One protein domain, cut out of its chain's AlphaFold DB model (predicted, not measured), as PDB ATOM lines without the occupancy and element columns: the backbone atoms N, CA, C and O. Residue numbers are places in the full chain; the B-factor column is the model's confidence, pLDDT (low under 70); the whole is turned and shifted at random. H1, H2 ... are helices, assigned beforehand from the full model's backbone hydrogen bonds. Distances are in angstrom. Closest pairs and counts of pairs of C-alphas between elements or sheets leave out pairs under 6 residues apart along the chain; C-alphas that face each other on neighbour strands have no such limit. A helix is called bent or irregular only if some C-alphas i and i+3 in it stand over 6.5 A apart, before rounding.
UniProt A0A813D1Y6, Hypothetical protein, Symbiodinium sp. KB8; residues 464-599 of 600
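Overview. This is residues 464 to 599 of the 600 residues of the protein "Hypothetical protein" of Symbiodinium sp. KB8 (UniProt A0A813D1Y6). A cluster of crossed helices has H1 on one side and the long H3 on the other, with H5 between them and packing on both. H2 packs on H3, H6 and H7 pack on H1, and the last part of H3 reaches away from the cluster with the short H4 folded back on it. The printed part has 136 residues with seven named helices, H1 to H7 in order, and no named strand; the class is all helix. It is compact, with a radius of gyration of the C-alphas of 15.4 A and spans of 48 by 34 by 32 A.

Arrangement. H1, residues 464 to 479, and H3, residues 511 to 538, are the two hubs, touching three helices each, yet they are apart from each other. With residues 470 to 474 alone, H1 touches H5, residues 552 to 562, about perpendicular at 77 degrees; the closest C-alphas, of Gln 471 and Phe 552, are 6.6 A apart. With residues 466 to 470 alone, it touches H6, residues 567 to 581, at 84 degrees, about perpendicular; the closest C-alphas, of Leu 466 and Thr 572, are 6.4 A apart. H1 also touches H7, residues 588 to 597, the same way at a steep tilt of 47 degrees; the closest C-alphas are those of Leu 473 and Pro 588, 5.8 A. H5 touches residues 517 to 528 of H3, opposite ways at a steep tilt of 40 degrees; the closest C-alphas are those of Gln 520 and Val 562, 5.7 A. H2, residues 491 to 503, touches residues 514 to 525 of H3, and the closest C-alphas, of Arg 495 and Ala 518, are 5.4 A apart. H3 has a kink of 25 degrees near residue 532, and its residues 532 to 536 touch H4, residues 543 to 546; the closest C-alphas are those of Pro 536 and Ala 546, 5.9 A. In H1, H2, H5, H6 and H7 every O i to N i+4 pair is within hydrogen-bond range, in H3 22 of 24 are, and H4 is too short for such a pair.

Along the chain. H1 begins at C-alpha 464 (6.752, 63.428, 147.214) and is 22.4 A long. H2 measures 18.3 A, H3 39.4 A, H4 5.1 A, H5 15.3 A and H6 20.3 A. H3 is irregular, but only just: C-alphas 533 and 536 are 6.9 A apart. H7, 13.9 A long, ends at C-alpha 597 (28.610, 75.859, 160.536).

Size, cuts and confidence. The two C-alphas farthest apart, of Thr 537 and Ala 584, are 49.0 A apart. The printed part has no cut, and the link from H1 to H2, 11 residues, is long. Mean pLDDT of the printed part is 81.1; 24 residues are under 70, among them 547 to 550, 582 to 586 and 595 to 599.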
ATOM      1  N   ASN A 464       5.666  64.395 147.370       91.19
ATOM      2  CA  ASN A 464       6.752  63.428 147.214       91.19
ATOM      3  C   ASN A 464       8.121  64.118 147.184       91.19
ATOM      4  O   ASN A 464       8.985  63.747 147.970       91.19
ATOM      5  N   ASP A 465       8.298  65.152 146.354       90.94
ATOM      6  CA  ASP A 465       9.571  65.886 146.244       90.94
ATOM      7  C   ASP A 465       9.972  66.508 147.596       90.94
ATOM      8  O   ASP A 465      11.133  66.455 148.005       90.94
ATOM      9  N   LEU A 466       8.987  67.039 148.337       90.31
ATOM     10  CA  LEU A 466       9.184  67.558 149.696       90.31
ATOM     11  C   LEU A 466       9.574  66.454 150.694       90.31
ATOM     12  O   LEU A 466      10.427  66.677 151.555       90.31
ATOM     13  N   SER A 467       8.969  65.267 150.580       89.44
ATOM     14  CA  SER A 467       9.260  64.112 151.442       89.44
ATOM     15  C   SER A 467      10.646  63.524 151.174       89.44
ATOM     16  O   SER A 467      11.369  63.207 152.118       89.44
ATOM     17  N   GLU A 468      11.043  63.407 149.905       91.69
ATOM     18  CA  GLU A 468      12.368  62.931 149.496       91.69
ATOM     19  C   GLU A 468      13.466  63.918 149.924       91.69
ATOM     20  O   GLU A 468      14.464  63.497 150.513       91.69
ATOM     21  N   PHE A 469      13.238  65.228 149.767       90.69
ATOM     22  CA  PHE A 469      14.125  66.273 150.291       90.69
ATOM     23  C   PHE A 469      14.281  66.207 151.821       90.69
ATOM     24  O   PHE A 469      15.406  66.228 152.323       90.69
ATOM     25  N   LEU A 470      13.183  66.066 152.578       90.81
ATOM     26  CA  LEU A 470      13.249  65.884 154.036       90.81
ATOM     27  C   LEU A 470      13.977  64.591 154.429       90.81
ATOM     28  O   LEU A 470      14.688  64.577 155.435       90.81
ATOM     29  N   GLN A 471      13.827  63.517 153.650       91.75
ATOM     30  CA  GLN A 471      14.496  62.243 153.905       91.75
ATOM     31  C   GLN A 471      16.007  62.322 153.644       91.75
ATOM     32  O   GLN A 471      16.787  61.769 154.426       91.75
ATOM     33  N   GLU A 472      16.443  63.020 152.591       91.00
ATOM     34  CA  GLU A 472      17.867  63.255 152.329       91.00
ATOM     35  C   GLU A 472      18.489  64.160 153.406       91.00
ATOM     36  O   GLU A 472      19.509  63.794 154.002       91.00
ATOM     37  N   LEU A 473      17.821  65.272 153.735       86.50
ATOM     38  CA  LEU A 473      18.208  66.191 154.808       86.50
ATOM     39  C   LEU A 473      18.359  65.448 156.150       86.50
ATOM     40  O   LEU A 473      19.367  65.596 156.841       86.50
ATOM     41  N   PHE A 474      17.397  64.584 156.495       87.62
ATOM     42  CA  PHE A 474      17.456  63.723 157.680       87.62
ATOM     43  C   PHE A 474      18.623  62.724 157.633       87.62
ATOM     44  O   PHE A 474      19.313  62.533 158.637       87.62
ATOM     45  N   SER A 475      18.871  62.086 156.486       88.12
ATOM     46  CA  SER A 475      19.966  61.122 156.302       88.12
ATOM     47  C   SER A 475      21.337  61.760 156.576       88.12
ATOM     48  O   SER A 475      22.168  61.220 157.310       88.12
ATOM     49  N   GLN A 476      21.550  62.973 156.067       86.69
ATOM     50  CA  GLN A 476      22.783  63.738 156.270       86.69
ATOM     51  C   GLN A 476      22.888  64.310 157.691       86.69
ATOM     52  O   GLN A 476      23.959  64.252 158.302       86.69
ATOM     53  N   TYR A 477      21.781  64.800 158.260       81.69
ATOM     54  CA  TYR A 477      21.761  65.335 159.625       81.69
ATOM     55  C   TYR A 477      21.989  64.253 160.691       81.69
ATOM     56  O   TYR A 477      22.659  64.512 161.690       81.69
ATOM     57  N   SER A 478      21.452  63.045 160.485       81.69
ATOM     58  CA  SER A 478      21.579  61.916 161.417       81.69
ATOM     59  C   SER A 478      22.964  61.262 161.378       81.69
ATOM     60  O   SER A 478      23.526  60.983 162.438       81.69
ATOM     61  N   THR A 479      23.549  61.064 160.192       83.69
ATOM     62  CA  THR A 479      24.912  60.510 160.035       83.69
ATOM     63  C   THR A 479      26.009  61.437 160.570       83.69
ATOM     64  O   THR A 479      27.055  60.961 161.031       83.69
ATOM     65  N   SER A 480      25.763  62.747 160.547       80.50
ATOM     66  CA  SER A 480      26.702  63.780 160.984       80.50
ATOM     67  C   SER A 480      26.732  63.963 162.517       80.50
ATOM     68  O   SER A 480      25.873  63.483 163.265       80.50
ATOM     69  N   ARG A 481      27.818  64.566 163.025       81.00
ATOM     70  CA  ARG A 481      28.198  64.514 164.451       81.00
ATOM     71  C   ARG A 481      28.624  65.868 165.006       81.00
ATOM     72  O   ARG A 481      29.166  66.697 164.283       81.00
ATOM     73  N   ASP A 482      28.441  66.066 166.311       74.38
ATOM     74  CA  ASP A 482      28.957  67.249 167.007       74.38
ATOM     75  C   ASP A 482      30.496  67.225 167.132       74.38
ATOM     76  O   ASP A 482      31.154  66.194 166.971       74.38
ATOM     77  N   LYS A 483      31.081  68.366 167.524       76.12
ATOM     78  CA  LYS A 483      32.517  68.522 167.847       76.12
ATOM     79  C   LYS A 483      33.055  67.541 168.912       76.12
ATOM     80  O   LYS A 483      34.258  67.517 169.160       76.12
ATOM     81  N   LYS A 484      32.188  66.783 169.592       78.19
ATOM     82  CA  LYS A 484      32.505  65.799 170.641       78.19
ATOM     83  C   LYS A 484      32.254  64.359 170.158       78.19
ATOM     84  O   LYS A 484      32.300  63.434 170.967       78.19
ATOM     85  N   GLY A 485      31.985  64.164 168.863       78.19
ATOM     86  CA  GLY A 485      31.753  62.868 168.223       78.19
ATOM     87  C   GLY A 485      30.370  62.254 168.471       78.19
ATOM     88  O   GLY A 485      30.176  61.082 168.147       78.19
ATOM     89  N   ARG A 486      29.422  63.005 169.044       69.12
ATOM     90  CA  ARG A 486      28.056  62.546 169.353       69.12
ATOM     91  C   ARG A 486      27.161  62.661 168.111       69.12
ATOM     92  O   ARG A 486      27.297  63.650 167.394       69.12
ATOM     93  N   PRO A 487      26.232  61.720 167.857       68.31
ATOM     94  CA  PRO A 487      25.257  61.860 166.773       68.31
ATOM     95  C   PRO A 487      24.349  63.068 167.033       68.31
ATOM     96  O   PRO A 487      23.890  63.266 168.164       68.31
ATOM     97  N   LEU A 488      24.071  63.875 166.005       64.56
ATOM     98  CA  LEU A 488      23.348  65.135 166.215       64.56
ATOM     99  C   LEU A 488      21.833  64.960 166.440       64.56
ATOM    100  O   LEU A 488      21.171  65.889 166.886       64.56
ATOM    101  N   MET A 489      21.303  63.741 166.296       69.94
ATOM    102  CA  MET A 489      19.930  63.368 166.686       69.94
ATOM    103  C   MET A 489      19.662  63.310 168.207       69.94
ATOM    104  O   MET A 489      18.598  62.871 168.630       69.94
ATOM    105  N   SER A 490      20.589  63.764 169.057       78.75
ATOM    106  CA  SER A 490      20.280  64.035 170.473       78.75
ATOM    107  C   SER A 490      19.284  65.198 170.625       78.75
ATOM    108  O   SER A 490      19.310  66.114 169.805       78.75
ATOM    109  N   ASN A 491      18.490  65.233 171.706       80.62
ATOM    110  CA  ASN A 491      17.552  66.328 172.033       80.62
ATOM    111  C   ASN A 491      18.112  67.735 171.719       80.62
ATOM    112  O   ASN A 491      17.497  68.500 170.983       80.62
ATOM    113  N   ALA A 492      19.309  68.065 172.218       84.06
ATOM    114  CA  ALA A 492      19.915  69.386 172.030       84.06
ATOM    115  C   ALA A 492      20.268  69.700 170.562       84.06
ATOM    116  O   ALA A 492      20.247  70.864 170.165       84.06
ATOM    117  N   GLY A 493      20.575  68.676 169.762       83.06
ATOM    118  CA  GLY A 493      20.758  68.813 168.320       83.06
ATOM    119  C   GLY A 493      19.426  68.912 167.581       83.06
ATOM    120  O   GLY A 493      19.287  69.786 166.738       83.06
ATOM    121  N   LEU A 494      18.392  68.155 167.969       85.25
ATOM    122  CA  LEU A 494      17.045  68.313 167.403       85.25
ATOM    123  C   LEU A 494      16.461  69.715 167.657       85.25
ATOM    124  O   LEU A 494      15.944  70.323 166.723       85.25
ATOM    125  N   ARG A 495      16.594  70.273 168.875       87.88
ATOM    126  CA  ARG A 495      16.240  71.684 169.151       87.88
ATOM    127  C   ARG A 495      16.897  72.620 168.139       87.88
ATOM    128  O   ARG A 495      16.272  73.571 167.682       87.88
ATOM    129  N   ARG A 496      18.174  72.366 167.834       83.94
ATOM    130  CA  ARG A 496      18.970  73.184 166.926       83.94
ATOM    131  C   ARG A 496      18.521  73.007 165.477       83.94
ATOM    132  O   ARG A 496      18.278  74.014 164.833       83.94
ATOM    133  N   PHE A 497      18.340  71.767 165.010       86.81
ATOM    134  CA  PHE A 497      17.751  71.474 163.702       86.81
ATOM    135  C   PHE A 497      16.462  72.267 163.507       86.81
ATOM    136  O   PHE A 497      16.331  72.990 162.531       86.81
ATOM    137  N   LEU A 498      15.544  72.182 164.473       89.56
ATOM    138  CA  LEU A 498      14.264  72.874 164.406       89.56
ATOM    139  C   LEU A 498      14.452  74.398 164.415       89.56
ATOM    140  O   LEU A 498      13.809  75.071 163.630       89.56
ATOM    141  N   GLN A 499      15.371  74.967 165.202       89.44
ATOM    142  CA  GLN A 499      15.663  76.409 165.139       89.44
ATOM    143  C   GLN A 499      16.222  76.844 163.776       89.44
ATOM    144  O   GLN A 499      15.702  77.790 163.182       89.44
ATOM    145  N   ASP A 500      17.246  76.153 163.271       86.19
ATOM    146  CA  ASP A 500      17.865  76.466 161.983       86.19
ATOM    147  C   ASP A 500      16.840  76.286 160.832       86.19
ATOM    148  O   ASP A 500      16.783  77.125 159.933       86.19
ATOM    149  N   PHE A 501      15.973  75.261 160.903       87.25
ATOM    150  CA  PHE A 501      14.920  74.926 159.927       87.25
ATOM    151  C   PHE A 501      13.673  75.830 159.997       87.25
ATOM    152  O   PHE A 501      13.113  76.174 158.961       87.25
ATOM    153  N   THR A 502      13.198  76.232 161.178       89.12
ATOM    154  CA  THR A 502      11.985  77.064 161.305       89.12
ATOM    155  C   THR A 502      12.258  78.526 160.938       89.12
ATOM    156  O   THR A 502      11.385  79.193 160.384       89.12
ATOM    157  N   PHE A 503      13.452  79.048 161.243       88.94
ATOM    158  CA  PHE A 503      13.731  80.487 161.130       88.94
ATOM    159  C   PHE A 503      14.641  80.880 159.955       88.94
ATOM    160  O   PHE A 503      14.586  82.028 159.510       88.94
ATOM    161  N   GLY A 504      15.443  79.957 159.413       84.75
ATOM    162  CA  GLY A 504      16.360  80.223 158.299       84.75
ATOM    163  C   GLY A 504      17.806  80.512 158.737       84.75
ATOM    164  O   GLY A 504      18.041  80.898 159.888       84.75
ATOM    165  N   PRO A 505      18.808  80.372 157.845       77.75
ATOM    166  CA  PRO A 505      20.216  80.435 158.219       77.75
ATOM    167  C   PRO A 505      20.610  81.885 158.512       77.75
ATOM    168  O   PRO A 505      20.310  82.788 157.735       77.75
ATOM    169  N   GLY A 506      21.269  82.129 159.645       79.25
ATOM    170  CA  GLY A 506      21.658  83.485 160.059       79.25
ATOM    171  C   GLY A 506      20.499  84.381 160.520       79.25
ATOM    172  O   GLY A 506      20.746  85.510 160.955       79.25
ATOM    173  N   SER A 507      19.258  83.884 160.496       83.69
ATOM    174  CA  SER A 507      18.129  84.538 161.153       83.69
ATOM    175  C   SER A 507      18.380  84.678 162.661       83.69
ATOM    176  O   SER A 507      19.129  83.915 163.277       83.69
ATOM    177  N   ARG A 508      17.749  85.679 163.278       87.31
ATOM    178  CA  ARG A 508      17.746  85.856 164.735       87.31
ATOM    179  C   ARG A 508      16.297  85.925 165.213       87.31
ATOM    180  O   ARG A 508      15.748  87.025 165.261       87.31
ATOM    181  N   PRO A 509      15.655  84.779 165.514       90.50
ATOM    182  CA  PRO A 509      14.320  84.774 166.105       90.50
ATOM    183  C   PRO A 509      14.305  85.552 167.424       90.50
ATOM    184  O   PRO A 509      15.331  85.688 168.098       90.50
ATOM    185  N   SER A 510      13.127  86.029 167.831       95.12
ATOM    186  CA  SER A 510      12.976  86.588 169.175       95.12
ATOM    187  C   SER A 510      13.290  85.512 170.222       95.12
ATOM    188  O   SER A 510      12.979  84.333 170.037       95.12
ATOM    189  N   GLN A 511      13.885  85.911 171.349       94.00
ATOM    190  CA  GLN A 511      14.257  84.971 172.412       94.00
ATOM    191  C   GLN A 511      13.045  84.168 172.922       94.00
ATOM    192  O   GLN A 511      13.178  82.992 173.249       94.00
ATOM    193  N   ALA A 512      11.853  84.779 172.922       94.25
ATOM    194  CA  ALA A 512      10.595  84.114 173.249       94.25
ATOM    195  C   ALA A 512      10.217  83.027 172.224       94.25
ATOM    196  O   ALA A 512       9.896  81.911 172.624       94.25
ATOM    197  N   ALA A 513      10.316  83.307 170.918       91.44
ATOM    198  CA  ALA A 513      10.045  82.317 169.872       91.44
ATOM    199  C   ALA A 513      11.062  81.162 169.896       91.44
ATOM    200  O   ALA A 513      10.679  79.998 169.783       91.44
ATOM    201  N   GLN A 514      12.348  81.462 170.118       91.12
ATOM    202  CA  GLN A 514      13.393  80.445 170.249       91.12
ATOM    203  C   GLN A 514      13.175  79.551 171.483       91.12
ATOM    204  O   GLN A 514      13.333  78.332 171.396       91.12
ATOM    205  N   ALA A 515      12.780  80.136 172.622       92.50
ATOM    206  CA  ALA A 515      12.466  79.398 173.845       92.50
ATOM    207  C   ALA A 515      11.202  78.534 173.698       92.50
ATOM    208  O   ALA A 515      11.205  77.381 174.120       92.50
ATOM    209  N   HIS A 516      10.153  79.057 173.052       92.62
ATOM    210  CA  HIS A 516       8.927  78.315 172.754       92.62
ATOM    211  C   HIS A 516       9.204  77.101 171.856       92.62
ATOM    212  O   HIS A 516       8.832  75.981 172.203       92.62
ATOM    213  N   LEU A 517       9.932  77.298 170.750       91.44
ATOM    214  CA  LEU A 517      10.306  76.214 169.839       91.44
ATOM    215  C   LEU A 517      11.185  75.164 170.537       91.44
ATOM    216  O   LEU A 517      10.988  73.968 170.345       91.44
ATOM    217  N   ALA A 518      12.122  75.592 171.393       90.88
ATOM    218  CA  ALA A 518      12.947  74.680 172.184       90.88
ATOM    219  C   ALA A 518      12.122  73.857 173.191       90.88
ATOM    220  O   ALA A 518      12.394  72.672 173.355       90.88
ATOM    221  N   ALA A 519      11.114  74.455 173.836       93.19
ATOM    222  CA  ALA A 519      10.225  73.753 174.760       93.19
ATOM    223  C   ALA A 519       9.295  72.758 174.040       93.19
ATOM    224  O   ALA A 519       9.079  71.653 174.532       93.19
ATOM    225  N   GLN A 520       8.786  73.103 172.852       93.00
ATOM    226  CA  GLN A 520       8.015  72.167 172.027       93.00
ATOM    227  C   GLN A 520       8.884  71.016 171.503       93.00
ATOM    228  O   GLN A 520       8.461  69.863 171.558       93.00
ATOM    229  N   ALA A 521      10.107  71.309 171.046       90.44
ATOM    230  CA  ALA A 521      11.078  70.297 170.631       90.44
ATOM    231  C   ALA A 521      11.416  69.310 171.760       90.44
ATOM    232  O   ALA A 521      11.548  68.119 171.494       90.44
ATOM    233  N   ASP A 522      11.510  69.788 173.005       89.94
ATOM    234  CA  ASP A 522      11.710  68.936 174.183       89.94
ATOM    235  C   ASP A 522      10.537  67.989 174.406       89.94
ATOM    236  O   ASP A 522      10.731  66.777 174.394       89.94
ATOM    237  N   VAL A 523       9.321  68.529 174.532       93.31
ATOM    238  CA  VAL A 523       8.120  67.723 174.795       93.31
ATOM    239  C   VAL A 523       7.920  66.659 173.713       93.31
ATOM    240  O   VAL A 523       7.692  65.499 174.043       93.31
ATOM    241  N   ARG A 524       8.069  67.005 172.425       90.38
ATOM    242  CA  ARG A 524       7.905  66.035 171.327       90.38
ATOM    243  C   ARG A 524       9.038  65.011 171.235       90.38
ATOM    244  O   ARG A 524       8.789  63.878 170.833       90.38
ATOM    245  N   TYR A 525      10.266  65.378 171.607       87.31
ATOM    246  CA  TYR A 525      11.369  64.418 171.692       87.31
ATOM    247  C   TYR A 525      11.141  63.423 172.833       87.31
ATOM    248  O   TYR A 525      11.270  62.219 172.622       87.31
ATOM    249  N   ASP A 526      10.760  63.903 174.016       88.38
ATOM    250  CA  ASP A 526      10.555  63.057 175.192       88.38
ATOM    251  C   ASP A 526       9.331  62.131 175.013       88.38
ATOM    252  O   ASP A 526       9.436  60.939 175.304       88.38
ATOM    253  N   GLU A 527       8.228  62.615 174.420       90.75
ATOM    254  CA  GLU A 527       7.067  61.795 174.011       90.75
ATOM    255  C   GLU A 527       7.449  60.650 173.047       90.75
ATOM    256  O   GLU A 527       6.934  59.534 173.148       90.75
ATOM    257  N   GLU A 528       8.345  60.906 172.089       86.88
ATOM    258  CA  GLU A 528       8.768  59.912 171.093       86.88
ATOM    259  C   GLU A 528       9.846  58.954 171.642       86.88
ATOM    260  O   GLU A 528       9.851  57.776 171.284       86.88
ATOM    261  N   ILE A 529      10.697  59.393 172.575       84.25
ATOM    262  CA  ILE A 529      11.584  58.500 173.340       84.25
ATOM    263  C   ILE A 529      10.771  57.590 174.271       84.25
ATOM    264  O   ILE A 529      11.038  56.387 174.326       84.25
ATOM    265  N   GLU A 530       9.742  58.112 174.947       89.00
ATOM    266  CA  GLU A 530       8.800  57.287 175.709       89.00
ATOM    267  C   GLU A 530       8.115  56.268 174.786       89.00
ATOM    268  O   GLU A 530       8.107  55.070 175.087       89.00
ATOM    269  N   ARG A 531       7.625  56.694 173.614       85.00
ATOM    270  CA  ARG A 531       7.035  55.789 172.615       85.00
ATOM    271  C   ARG A 531       8.000  54.692 172.164       85.00
ATOM    272  O   ARG A 531       7.596  53.533 172.101       85.00
ATOM    273  N   GLN A 532       9.265  55.015 171.897       80.62
ATOM    274  CA  GLN A 532      10.288  54.027 171.533       80.62
ATOM    275  C   GLN A 532      10.600  53.065 172.688       80.62
ATOM    276  O   GLN A 532      10.770  51.869 172.452       80.62
ATOM    277  N   SER A 533      10.590  53.541 173.938       83.69
ATOM    278  CA  SER A 533      10.738  52.684 175.124       83.69
ATOM    279  C   SER A 533       9.554  51.728 175.340       83.69
ATOM    280  O   SER A 533       9.750  50.618 175.834       83.69
ATOM    281  N   ASN A 534       8.353  52.127 174.904       86.75
ATOM    282  CA  ASN A 534       7.115  51.347 174.989       86.75
ATOM    283  C   ASN A 534       6.861  50.455 173.754       86.75
ATOM    284  O   ASN A 534       6.143  49.463 173.848       86.75
ATOM    285  N   MET A 535       7.477  50.719 172.596       80.44
ATOM    286  CA  MET A 535       7.368  49.842 171.419       80.44
ATOM    287  C   MET A 535       7.665  48.347 171.678       80.44
ATOM    288  O   MET A 535       6.890  47.523 171.188       80.44
ATOM    289  N   PRO A 536       8.712  47.937 172.426       84.25
ATOM    290  CA  PRO A 536       8.982  46.516 172.658       84.25
ATOM    291  C   PRO A 536       7.963  45.836 173.583       84.25
ATOM    292  O   PRO A 536       7.840  44.618 173.527       84.25
ATOM    293  N   THR A 537       7.214  46.585 174.401       88.31
ATOM    294  CA  THR A 537       6.140  46.038 175.253       88.31
ATOM    295  C   THR A 537       4.759  46.101 174.598       88.31
ATOM    296  O   THR A 537       3.895  45.303 174.945       88.31
ATOM    297  N   VAL A 538       4.542  47.016 173.645       86.38
ATOM    298  CA  VAL A 538       3.276  47.160 172.900       86.38
ATOM    299  C   VAL A 538       3.219  46.262 171.655       86.38
ATOM    300  O   VAL A 538       2.134  45.834 171.265       86.38
ATOM    301  N   PHE A 539       4.365  45.963 171.032       82.50
ATOM    302  CA  PHE A 539       4.447  45.238 169.752       82.50
ATOM    303  C   PHE A 539       5.318  43.964 169.796       82.50
ATOM    304  O   PHE A 539       5.709  43.468 168.739       82.50
ATOM    305  N   ASP A 540       5.665  43.460 170.988       87.94
ATOM    306  CA  ASP A 540       6.548  42.293 171.210       87.94
ATOM    307  C   ASP A 540       7.909  42.359 170.464       87.94
ATOM    308  O   ASP A 540       8.536  41.340 170.154       87.94
ATOM    309  N   LEU A 541       8.391  43.570 170.157       79.25
ATOM    310  CA  LEU A 541       9.651  43.777 169.435       79.25
ATOM    311  C   LEU A 541      10.861  43.464 170.319       79.25
ATOM    312  O   LEU A 541      10.873  43.731 171.523       79.25
ATOM    313  N   THR A 542      11.943  42.966 169.713       83.56
ATOM    314  CA  THR A 542      13.186  42.772 170.468       83.56
ATOM    315  C   THR A 542      13.753  44.122 170.907       83.56
ATOM    316  O   THR A 542      13.646  45.125 170.197       83.56
ATOM    317  N   LYS A 543      14.449  44.148 172.050       76.88
ATOM    318  CA  LYS A 543      15.151  45.355 172.521       76.88
ATOM    319  C   LYS A 543      16.168  45.886 171.496       76.88
ATOM    320  O   LYS A 543      16.452  47.075 171.501       76.88
ATOM    321  N   GLY A 544      16.704  45.035 170.615       74.38
ATOM    322  CA  GLY A 544      17.591  45.464 169.529       74.38
ATOM    323  C   GLY A 544      16.854  46.197 168.407       74.38
ATOM    324  O   GLY A 544      17.342  47.213 167.923       74.38
ATOM    325  N   ASP A 545      15.665  45.723 168.028       70.69
ATOM    326  CA  ASP A 545      14.846  46.356 166.989       70.69
ATOM    327  C   ASP A 545      14.209  47.662 167.485       70.69
ATOM    328  O   ASP A 545      14.202  48.651 166.753       70.69
ATOM    329  N   ALA A 546      13.752  47.695 168.743       70.56
ATOM    330  CA  ALA A 546      13.240  48.903 169.394       70.56
ATOM    331  C   ALA A 546      14.321  49.986 169.578       70.56
ATOM    332  O   ALA A 546      14.072  51.162 169.326       70.56
ATOM    333  N   ASN A 547      15.549  49.600 169.947       66.62
ATOM    334  CA  ASN A 547      16.653  50.539 170.173       66.62
ATOM    335  C   ASN A 547      17.309  51.083 168.882       66.62
ATOM    336  O   ASN A 547      18.354  51.728 168.976       66.62
ATOM    337  N   ARG A 548      16.731  50.874 167.686       65.94
ATOM    338  CA  ARG A 548      17.229  51.514 166.446       65.94
ATOM    339  C   ARG A 548      17.039  53.043 166.424       65.94
ATOM    340  O   ARG A 548      17.682  53.716 165.619       65.94
ATOM    341  N   GLY A 549      16.236  53.581 167.346       62.44
ATOM    342  CA  GLY A 549      16.079  55.016 167.591       62.44
ATOM    343  C   GLY A 549      15.107  55.708 166.633       62.44
ATOM    344  O   GLY A 549      14.353  55.053 165.911       62.44
ATOM    345  N   LEU A 550      15.151  57.046 166.622       68.06
ATOM    346  CA  LEU A 550      14.377  57.902 165.718       68.06
ATOM    347  C   LEU A 550      14.582  57.485 164.256       68.06
ATOM    348  O   LEU A 550      15.617  57.761 163.654       68.06
ATOM    349  N   CYS A 551      13.570  56.843 163.676       82.50
ATOM    350  CA  CYS A 551      13.497  56.632 162.236       82.50
ATOM    351  C   CYS A 551      13.006  57.911 161.537       82.50
ATOM    352  O   CYS A 551      12.404  58.777 162.176       82.50
ATOM    353  N   PHE A 552      13.186  58.009 160.215       86.69
ATOM    354  CA  PHE A 552      12.731  59.176 159.446       86.69
ATOM    355  C   PHE A 552      11.245  59.512 159.682       86.69
ATOM    356  O   PHE A 552      10.906  60.677 159.832       86.69
ATOM    357  N   LYS A 553      10.368  58.504 159.823       86.25
ATOM    358  CA  LYS A 553       8.938  58.725 160.111       86.25
ATOM    359  C   LYS A 553       8.694  59.359 161.484       86.25
ATOM    360  O   LYS A 553       7.824  60.210 161.609       86.25
ATOM    361  N   SER A 554       9.453  58.963 162.505       84.75
ATOM    362  CA  SER A 554       9.385  59.588 163.832       84.75
ATOM    363  C   SER A 554       9.853  61.042 163.776       84.75
ATOM    364  O   SER A 554       9.230  61.918 164.367       84.75
ATOM    365  N   PHE A 555      10.931  61.308 163.032       87.31
ATOM    366  CA  PHE A 555      11.443  62.658 162.808       87.31
ATOM    367  C   PHE A 555      10.441  63.543 162.053       87.31
ATOM    368  O   PHE A 555      10.151  64.636 162.525       87.31
ATOM    369  N   ASP A 556       9.862  63.062 160.951       88.69
ATOM    370  CA  ASP A 556       8.819  63.759 160.190       88.69
ATOM    371  C   ASP A 556       7.599  64.089 161.070       88.69
ATOM    372  O   ASP A 556       7.159  65.236 161.119       88.69
ATOM    373  N   ILE A 557       7.119  63.129 161.873       86.88
ATOM    374  CA  ILE A 557       6.055  63.371 162.861       86.88
ATOM    375  C   ILE A 557       6.439  64.501 163.828       86.88
ATOM    376  O   ILE A 557       5.632  65.400 164.048       86.88
ATOM    377  N   VAL A 558       7.658  64.504 164.376       88.06
ATOM    378  CA  VAL A 558       8.109  65.558 165.302       88.06
ATOM    379  C   VAL A 558       8.259  66.914 164.596       88.06
ATOM    380  O   VAL A 558       7.821  67.932 165.135       88.06
ATOM    381  N   VAL A 559       8.786  66.955 163.368       88.88
ATOM    382  CA  VAL A 559       8.875  68.178 162.546       88.88
ATOM    383  C   VAL A 559       7.481  68.750 162.257       88.88
ATOM    384  O   VAL A 559       7.296  69.962 162.379       88.88
ATOM    385  N   ASN A 560       6.492  67.902 161.966       88.44
ATOM    386  CA  ASN A 560       5.090  68.277 161.735       88.44
ATOM    387  C   ASN A 560       4.288  68.577 163.023       88.44
ATOM    388  O   ASN A 560       3.155  69.049 162.939       88.44
ATOM    389  N   GLN A 561       4.847  68.299 164.206       89.19
ATOM    390  CA  GLN A 561       4.232  68.569 165.516       89.19
ATOM    391  C   GLN A 561       4.832  69.768 166.260       89.19
ATOM    392  O   GLN A 561       4.169  70.317 167.144       89.19
ATOM    393  N   VAL A 562       6.086  70.128 165.970       87.88
ATOM    394  CA  VAL A 562       6.760  71.309 166.538       87.88
ATOM    395  C   VAL A 562       6.561  72.531 165.643       87.88
ATOM    396  O   VAL A 562       6.301  73.622 166.144       87.88
ATOM    397  N   ASN A 563       6.613  72.358 164.321       81.06
ATOM    398  CA  ASN A 563       6.079  73.365 163.409       81.06
ATOM    399  C   ASN A 563       4.546  73.268 163.393       81.06
ATOM    400  O   ASN A 563       3.985  72.194 163.610       81.06
ATOM    401  N   MET A 564       3.855  74.378 163.125       68.62
ATOM    402  CA  MET A 564       2.395  74.355 162.977       68.62
ATOM    403  C   MET A 564       2.019  73.444 161.788       68.62
ATOM    404  O   MET A 564       2.688  73.533 160.757       68.62
ATOM    405  N   PRO A 565       0.953  72.618 161.864       58.59
ATOM    406  CA  PRO A 565       0.692  71.572 160.862       58.59
ATOM    407  C   PRO A 565       0.549  72.044 159.405       58.59
ATOM    408  O   PRO A 565       0.770  71.259 158.489       58.59
ATOM    409  N   CYS A 566       0.195  73.313 159.177       56.84
ATOM    410  CA  CYS A 566       0.178  73.909 157.837       56.84
ATOM    411  C   CYS A 566       1.547  74.486 157.431       56.84
ATOM    412  O   CYS A 566       1.937  74.389 156.270       56.84
ATOM    413  N   SER A 567       2.303  75.059 158.377       74.69
ATOM    414  CA  SER A 567       3.564  75.737 158.065       74.69
ATOM    415  C   SER A 567       4.742  74.782 157.878       74.69
ATOM    416  O   SER A 567       5.708  75.169 157.228       74.69
ATOM    417  N   SER A 568       4.689  73.540 158.376       76.44
ATOM    418  CA  SER A 568       5.757  72.556 158.132       76.44
ATOM    419  C   SER A 568       5.963  72.302 156.634       76.44
ATOM    420  O   SER A 568       7.091  72.395 156.145       76.44
ATOM    421  N   LYS A 569       4.878  72.082 155.879       82.38
ATOM    422  CA  LYS A 569       4.911  71.930 154.418       82.38
ATOM    423  C   LYS A 569       5.340  73.207 153.706       82.38
ATOM    424  O   LYS A 569       6.181  73.139 152.816       82.38
ATOM    425  N   GLU A 570       4.821  74.368 154.102       85.38
ATOM    426  CA  GLU A 570       5.195  75.652 153.487       85.38
ATOM    427  C   GLU A 570       6.670  76.004 153.716       85.38
ATOM    428  O   GLU A 570       7.341  76.468 152.796       85.38
ATOM    429  N   MET A 571       7.207  75.741 154.912       83.19
ATOM    430  CA  MET A 571       8.629  75.919 155.206       83.19
ATOM    431  C   MET A 571       9.479  74.888 154.466       83.19
ATOM    432  O   MET A 571      10.475  75.268 153.861       83.19
ATOM    433  N   THR A 572       9.057  73.620 154.405       85.62
ATOM    434  CA  THR A 572       9.734  72.597 153.587       85.62
ATOM    435  C   THR A 572       9.765  73.002 152.113       85.62
ATOM    436  O   THR A 572      10.820  72.937 151.493       85.62
ATOM    437  N   LYS A 573       8.654  73.510 151.559       88.69
ATOM    438  CA  LYS A 573       8.585  74.022 150.182       88.69
ATOM    439  C   LYS A 573       9.445  75.273 149.992       88.69
ATOM    440  O   LYS A 573      10.140  75.372 148.984       88.69
ATOM    441  N   ARG A 574       9.478  76.198 150.959       85.81
ATOM    442  CA  ARG A 574      10.386  77.359 150.943       85.81
ATOM    443  C   ARG A 574      11.850  76.918 150.911       85.81
ATOM    444  O   ARG A 574      12.612  77.471 150.124       85.81
ATOM    445  N   TRP A 575      12.240  75.932 151.716       82.62
ATOM    446  CA  TRP A 575      13.594  75.371 151.711       82.62
ATOM    447  C   TRP A 575      13.922  74.656 150.410       82.62
ATOM    448  O   TRP A 575      14.943  74.961 149.802       82.62
ATOM    449  N   PHE A 576      13.034  73.771 149.957       85.25
ATOM    450  CA  PHE A 576      13.153  73.082 148.679       85.25
ATOM    451  C   PHE A 576      13.409  74.088 147.554       85.25
ATOM    452  O   PHE A 576      14.392  73.951 146.836       85.25
ATOM    453  N   ILE A 577      12.603  75.153 147.454       86.19
ATOM    454  CA  ILE A 577      12.780  76.225 146.460       86.19
ATOM    455  C   ILE A 577      14.101  76.987 146.672       86.19
ATOM    456  O   ILE A 577      14.845  77.217 145.721       86.19
ATOM    457  N   THR A 578      14.439  77.342 147.916       83.75
ATOM    458  CA  THR A 578      15.688  78.057 148.251       83.75
ATOM    459  C   THR A 578      16.934  77.275 147.828       83.75
ATOM    460  O   THR A 578      17.915  77.882 147.404       83.75
ATOM    461  N   TYR A 579      16.898  75.943 147.892       73.62
ATOM    462  CA  TYR A 579      18.049  75.095 147.577       73.62
ATOM    463  C   TYR A 579      18.060  74.542 146.146       73.62
ATOM    464  O   TYR A 579      19.134  74.411 145.570       73.62
ATOM    465  N   SER A 580      16.897  74.315 145.529       79.06
ATOM    466  CA  SER A 580      16.801  73.939 144.107       79.06
ATOM    467  C   SER A 580      16.959  75.120 143.138       79.06
ATOM    468  O   SER A 580      17.363  74.893 141.999       79.06
ATOM    469  N   TYR A 581      16.699  76.365 143.570       74.75
ATOM    470  CA  TYR A 581      16.771  77.557 142.703       74.75
ATOM    471  C   TYR A 581      17.591  78.740 143.259       74.75
ATOM    472  O   TYR A 581      18.017  79.593 142.483       74.75
ATOM    473  N   GLY A 582      17.780  78.861 144.580       59.16
ATOM    474  CA  GLY A 582      18.204  80.126 145.215       59.16
ATOM    475  C   GLY A 582      19.714  80.378 145.345       59.16
ATOM    476  O   GLY A 582      20.120  81.484 145.693       59.16
ATOM    477  N   MET A 583      20.548  79.374 145.081       51.31
ATOM    478  CA  MET A 583      22.018  79.429 145.101       51.31
ATOM    479  C   MET A 583      22.552  78.525 143.973       51.31
ATOM    480  O   MET A 583      21.778  77.823 143.328       51.31
ATOM    481  N   ALA A 584      23.865  78.505 143.731       54.28
ATOM    482  CA  ALA A 584      24.482  77.679 142.684       54.28
ATOM    483  C   ALA A 584      24.480  76.170 143.030       54.28
ATOM    484  O   ALA A 584      25.520  75.606 143.362       54.28
ATOM    485  N   ASN A 585      23.304  75.536 142.949       54.97
ATOM    486  CA  ASN A 585      23.023  74.130 143.266       54.97
ATOM    487  C   ASN A 585      23.659  73.637 144.585       54.97
ATOM    488  O   ASN A 585      24.426  72.670 144.555       54.97
ATOM    489  N   PRO A 586      23.355  74.265 145.741       62.62
ATOM    490  CA  PRO A 586      23.718  73.700 147.034       62.62
ATOM    491  C   PRO A 586      23.048  72.333 147.174       62.62
ATOM    492  O   PRO A 586      21.823  72.203 147.120       62.62
ATOM    493  N   THR A 587      23.854  71.298 147.357       70.19
ATOM    494  CA  THR A 587      23.336  69.981 147.710       70.19
ATOM    495  C   THR A 587      22.715  70.043 149.110       70.19
ATOM    496  O   THR A 587      23.098  70.899 149.915       70.19
ATOM    497  N   PRO A 588      21.818  69.116 149.484       65.88
ATOM    498  CA  PRO A 588      21.365  69.014 150.869       65.88
ATOM    499  C   PRO A 588      22.531  68.834 151.870       65.88
ATOM    500  O   PRO A 588      22.422  69.251 153.022       65.88
ATOM    501  N   ALA A 589      23.695  68.335 151.429       70.81
ATOM    502  CA  ALA A 589      24.894  68.281 152.263       70.81
ATOM    503  C   ALA A 589      25.483  69.677 152.548       70.81
ATOM    504  O   ALA A 589      25.927  69.909 153.669       70.81
ATOM    505  N   ASP A 590      25.409  70.626 151.608       73.44
ATOM    506  CA  ASP A 590      25.756  72.039 151.839       73.44
ATOM    507  C   ASP A 590      24.734  72.723 152.772       73.44
ATOM    508  O   ASP A 590      25.085  73.617 153.543       73.44
ATOM    509  N   VAL A 591      23.469  72.280 152.755       67.38
ATOM    510  CA  VAL A 591      22.425  72.714 153.709       67.38
ATOM    511  C   VAL A 591      22.748  72.236 155.116       67.38
ATOM    512  O   VAL A 591      22.746  73.031 156.059       67.38
ATOM    513  N   ALA A 592      23.060  70.945 155.255       69.75
ATOM    514  CA  ALA A 592      23.535  70.380 156.503       69.75
ATOM    515  C   ALA A 592      24.800  71.121 156.960       69.75
ATOM    516  O   ALA A 592      24.815  71.625 158.076       69.75
ATOM    517  N   GLU A 593      25.811  71.294 156.104       76.06
ATOM    518  CA  GLU A 593      27.038  72.016 156.450       76.06
ATOM    519  C   GLU A 593      26.772  73.478 156.853       76.06
ATOM    520  O   GLU A 593      27.374  73.944 157.814       76.06
ATOM    521  N   ALA A 594      25.805  74.178 156.250       72.44
ATOM    522  CA  ALA A 594      25.409  75.525 156.673       72.44
ATOM    523  C   ALA A 594      24.736  75.557 158.063       72.44
ATOM    524  O   ALA A 594      25.068  76.412 158.889       72.44
ATOM    525  N   MET A 595      23.832  74.615 158.364       69.31
ATOM    526  CA  MET A 595      23.245  74.467 159.709       69.31
ATOM    527  C   MET A 595      24.310  74.055 160.744       69.31
ATOM    528  O   MET A 595      24.323  74.535 161.881       69.31
ATOM    529  N   TYR A 596      25.256  73.206 160.338       67.81
ATOM    530  CA  TYR A 596      26.383  72.756 161.154       67.81
ATOM    531  C   TYR A 596      27.450  73.840 161.350       67.81
ATOM    532  O   TYR A 596      28.048  73.893 162.421       67.81
ATOM    533  N   ALA A 597      27.666  74.750 160.399       68.25
ATOM    534  CA  ALA A 597      28.610  75.859 160.536       68.25
ATOM    535  C   ALA A 597      28.232  76.774 161.713       68.25
ATOM    536  O   ALA A 597      29.102  77.289 162.411       68.25
ATOM    537  N   GLY A 598      26.939  76.889 162.029       57.72
ATOM    538  CA  GLY A 598      26.460  77.568 163.235       57.72
ATOM    539  C   GLY A 598      26.774  76.853 164.563       57.72
ATOM    540  O   GLY A 598      26.501  77.422 165.622       57.72
ATOM    541  N   LEU A 599      27.304  75.620 164.558       49.94
ATOM    542  CA  LEU A 599      27.853  74.933 165.744       49.94
ATOM    543  C   LEU A 599      29.300  75.358 166.056       49.94
ATOM    544  O   LEU A 599      29.849  74.908 167.075       49.94
TER     545      LEU A 599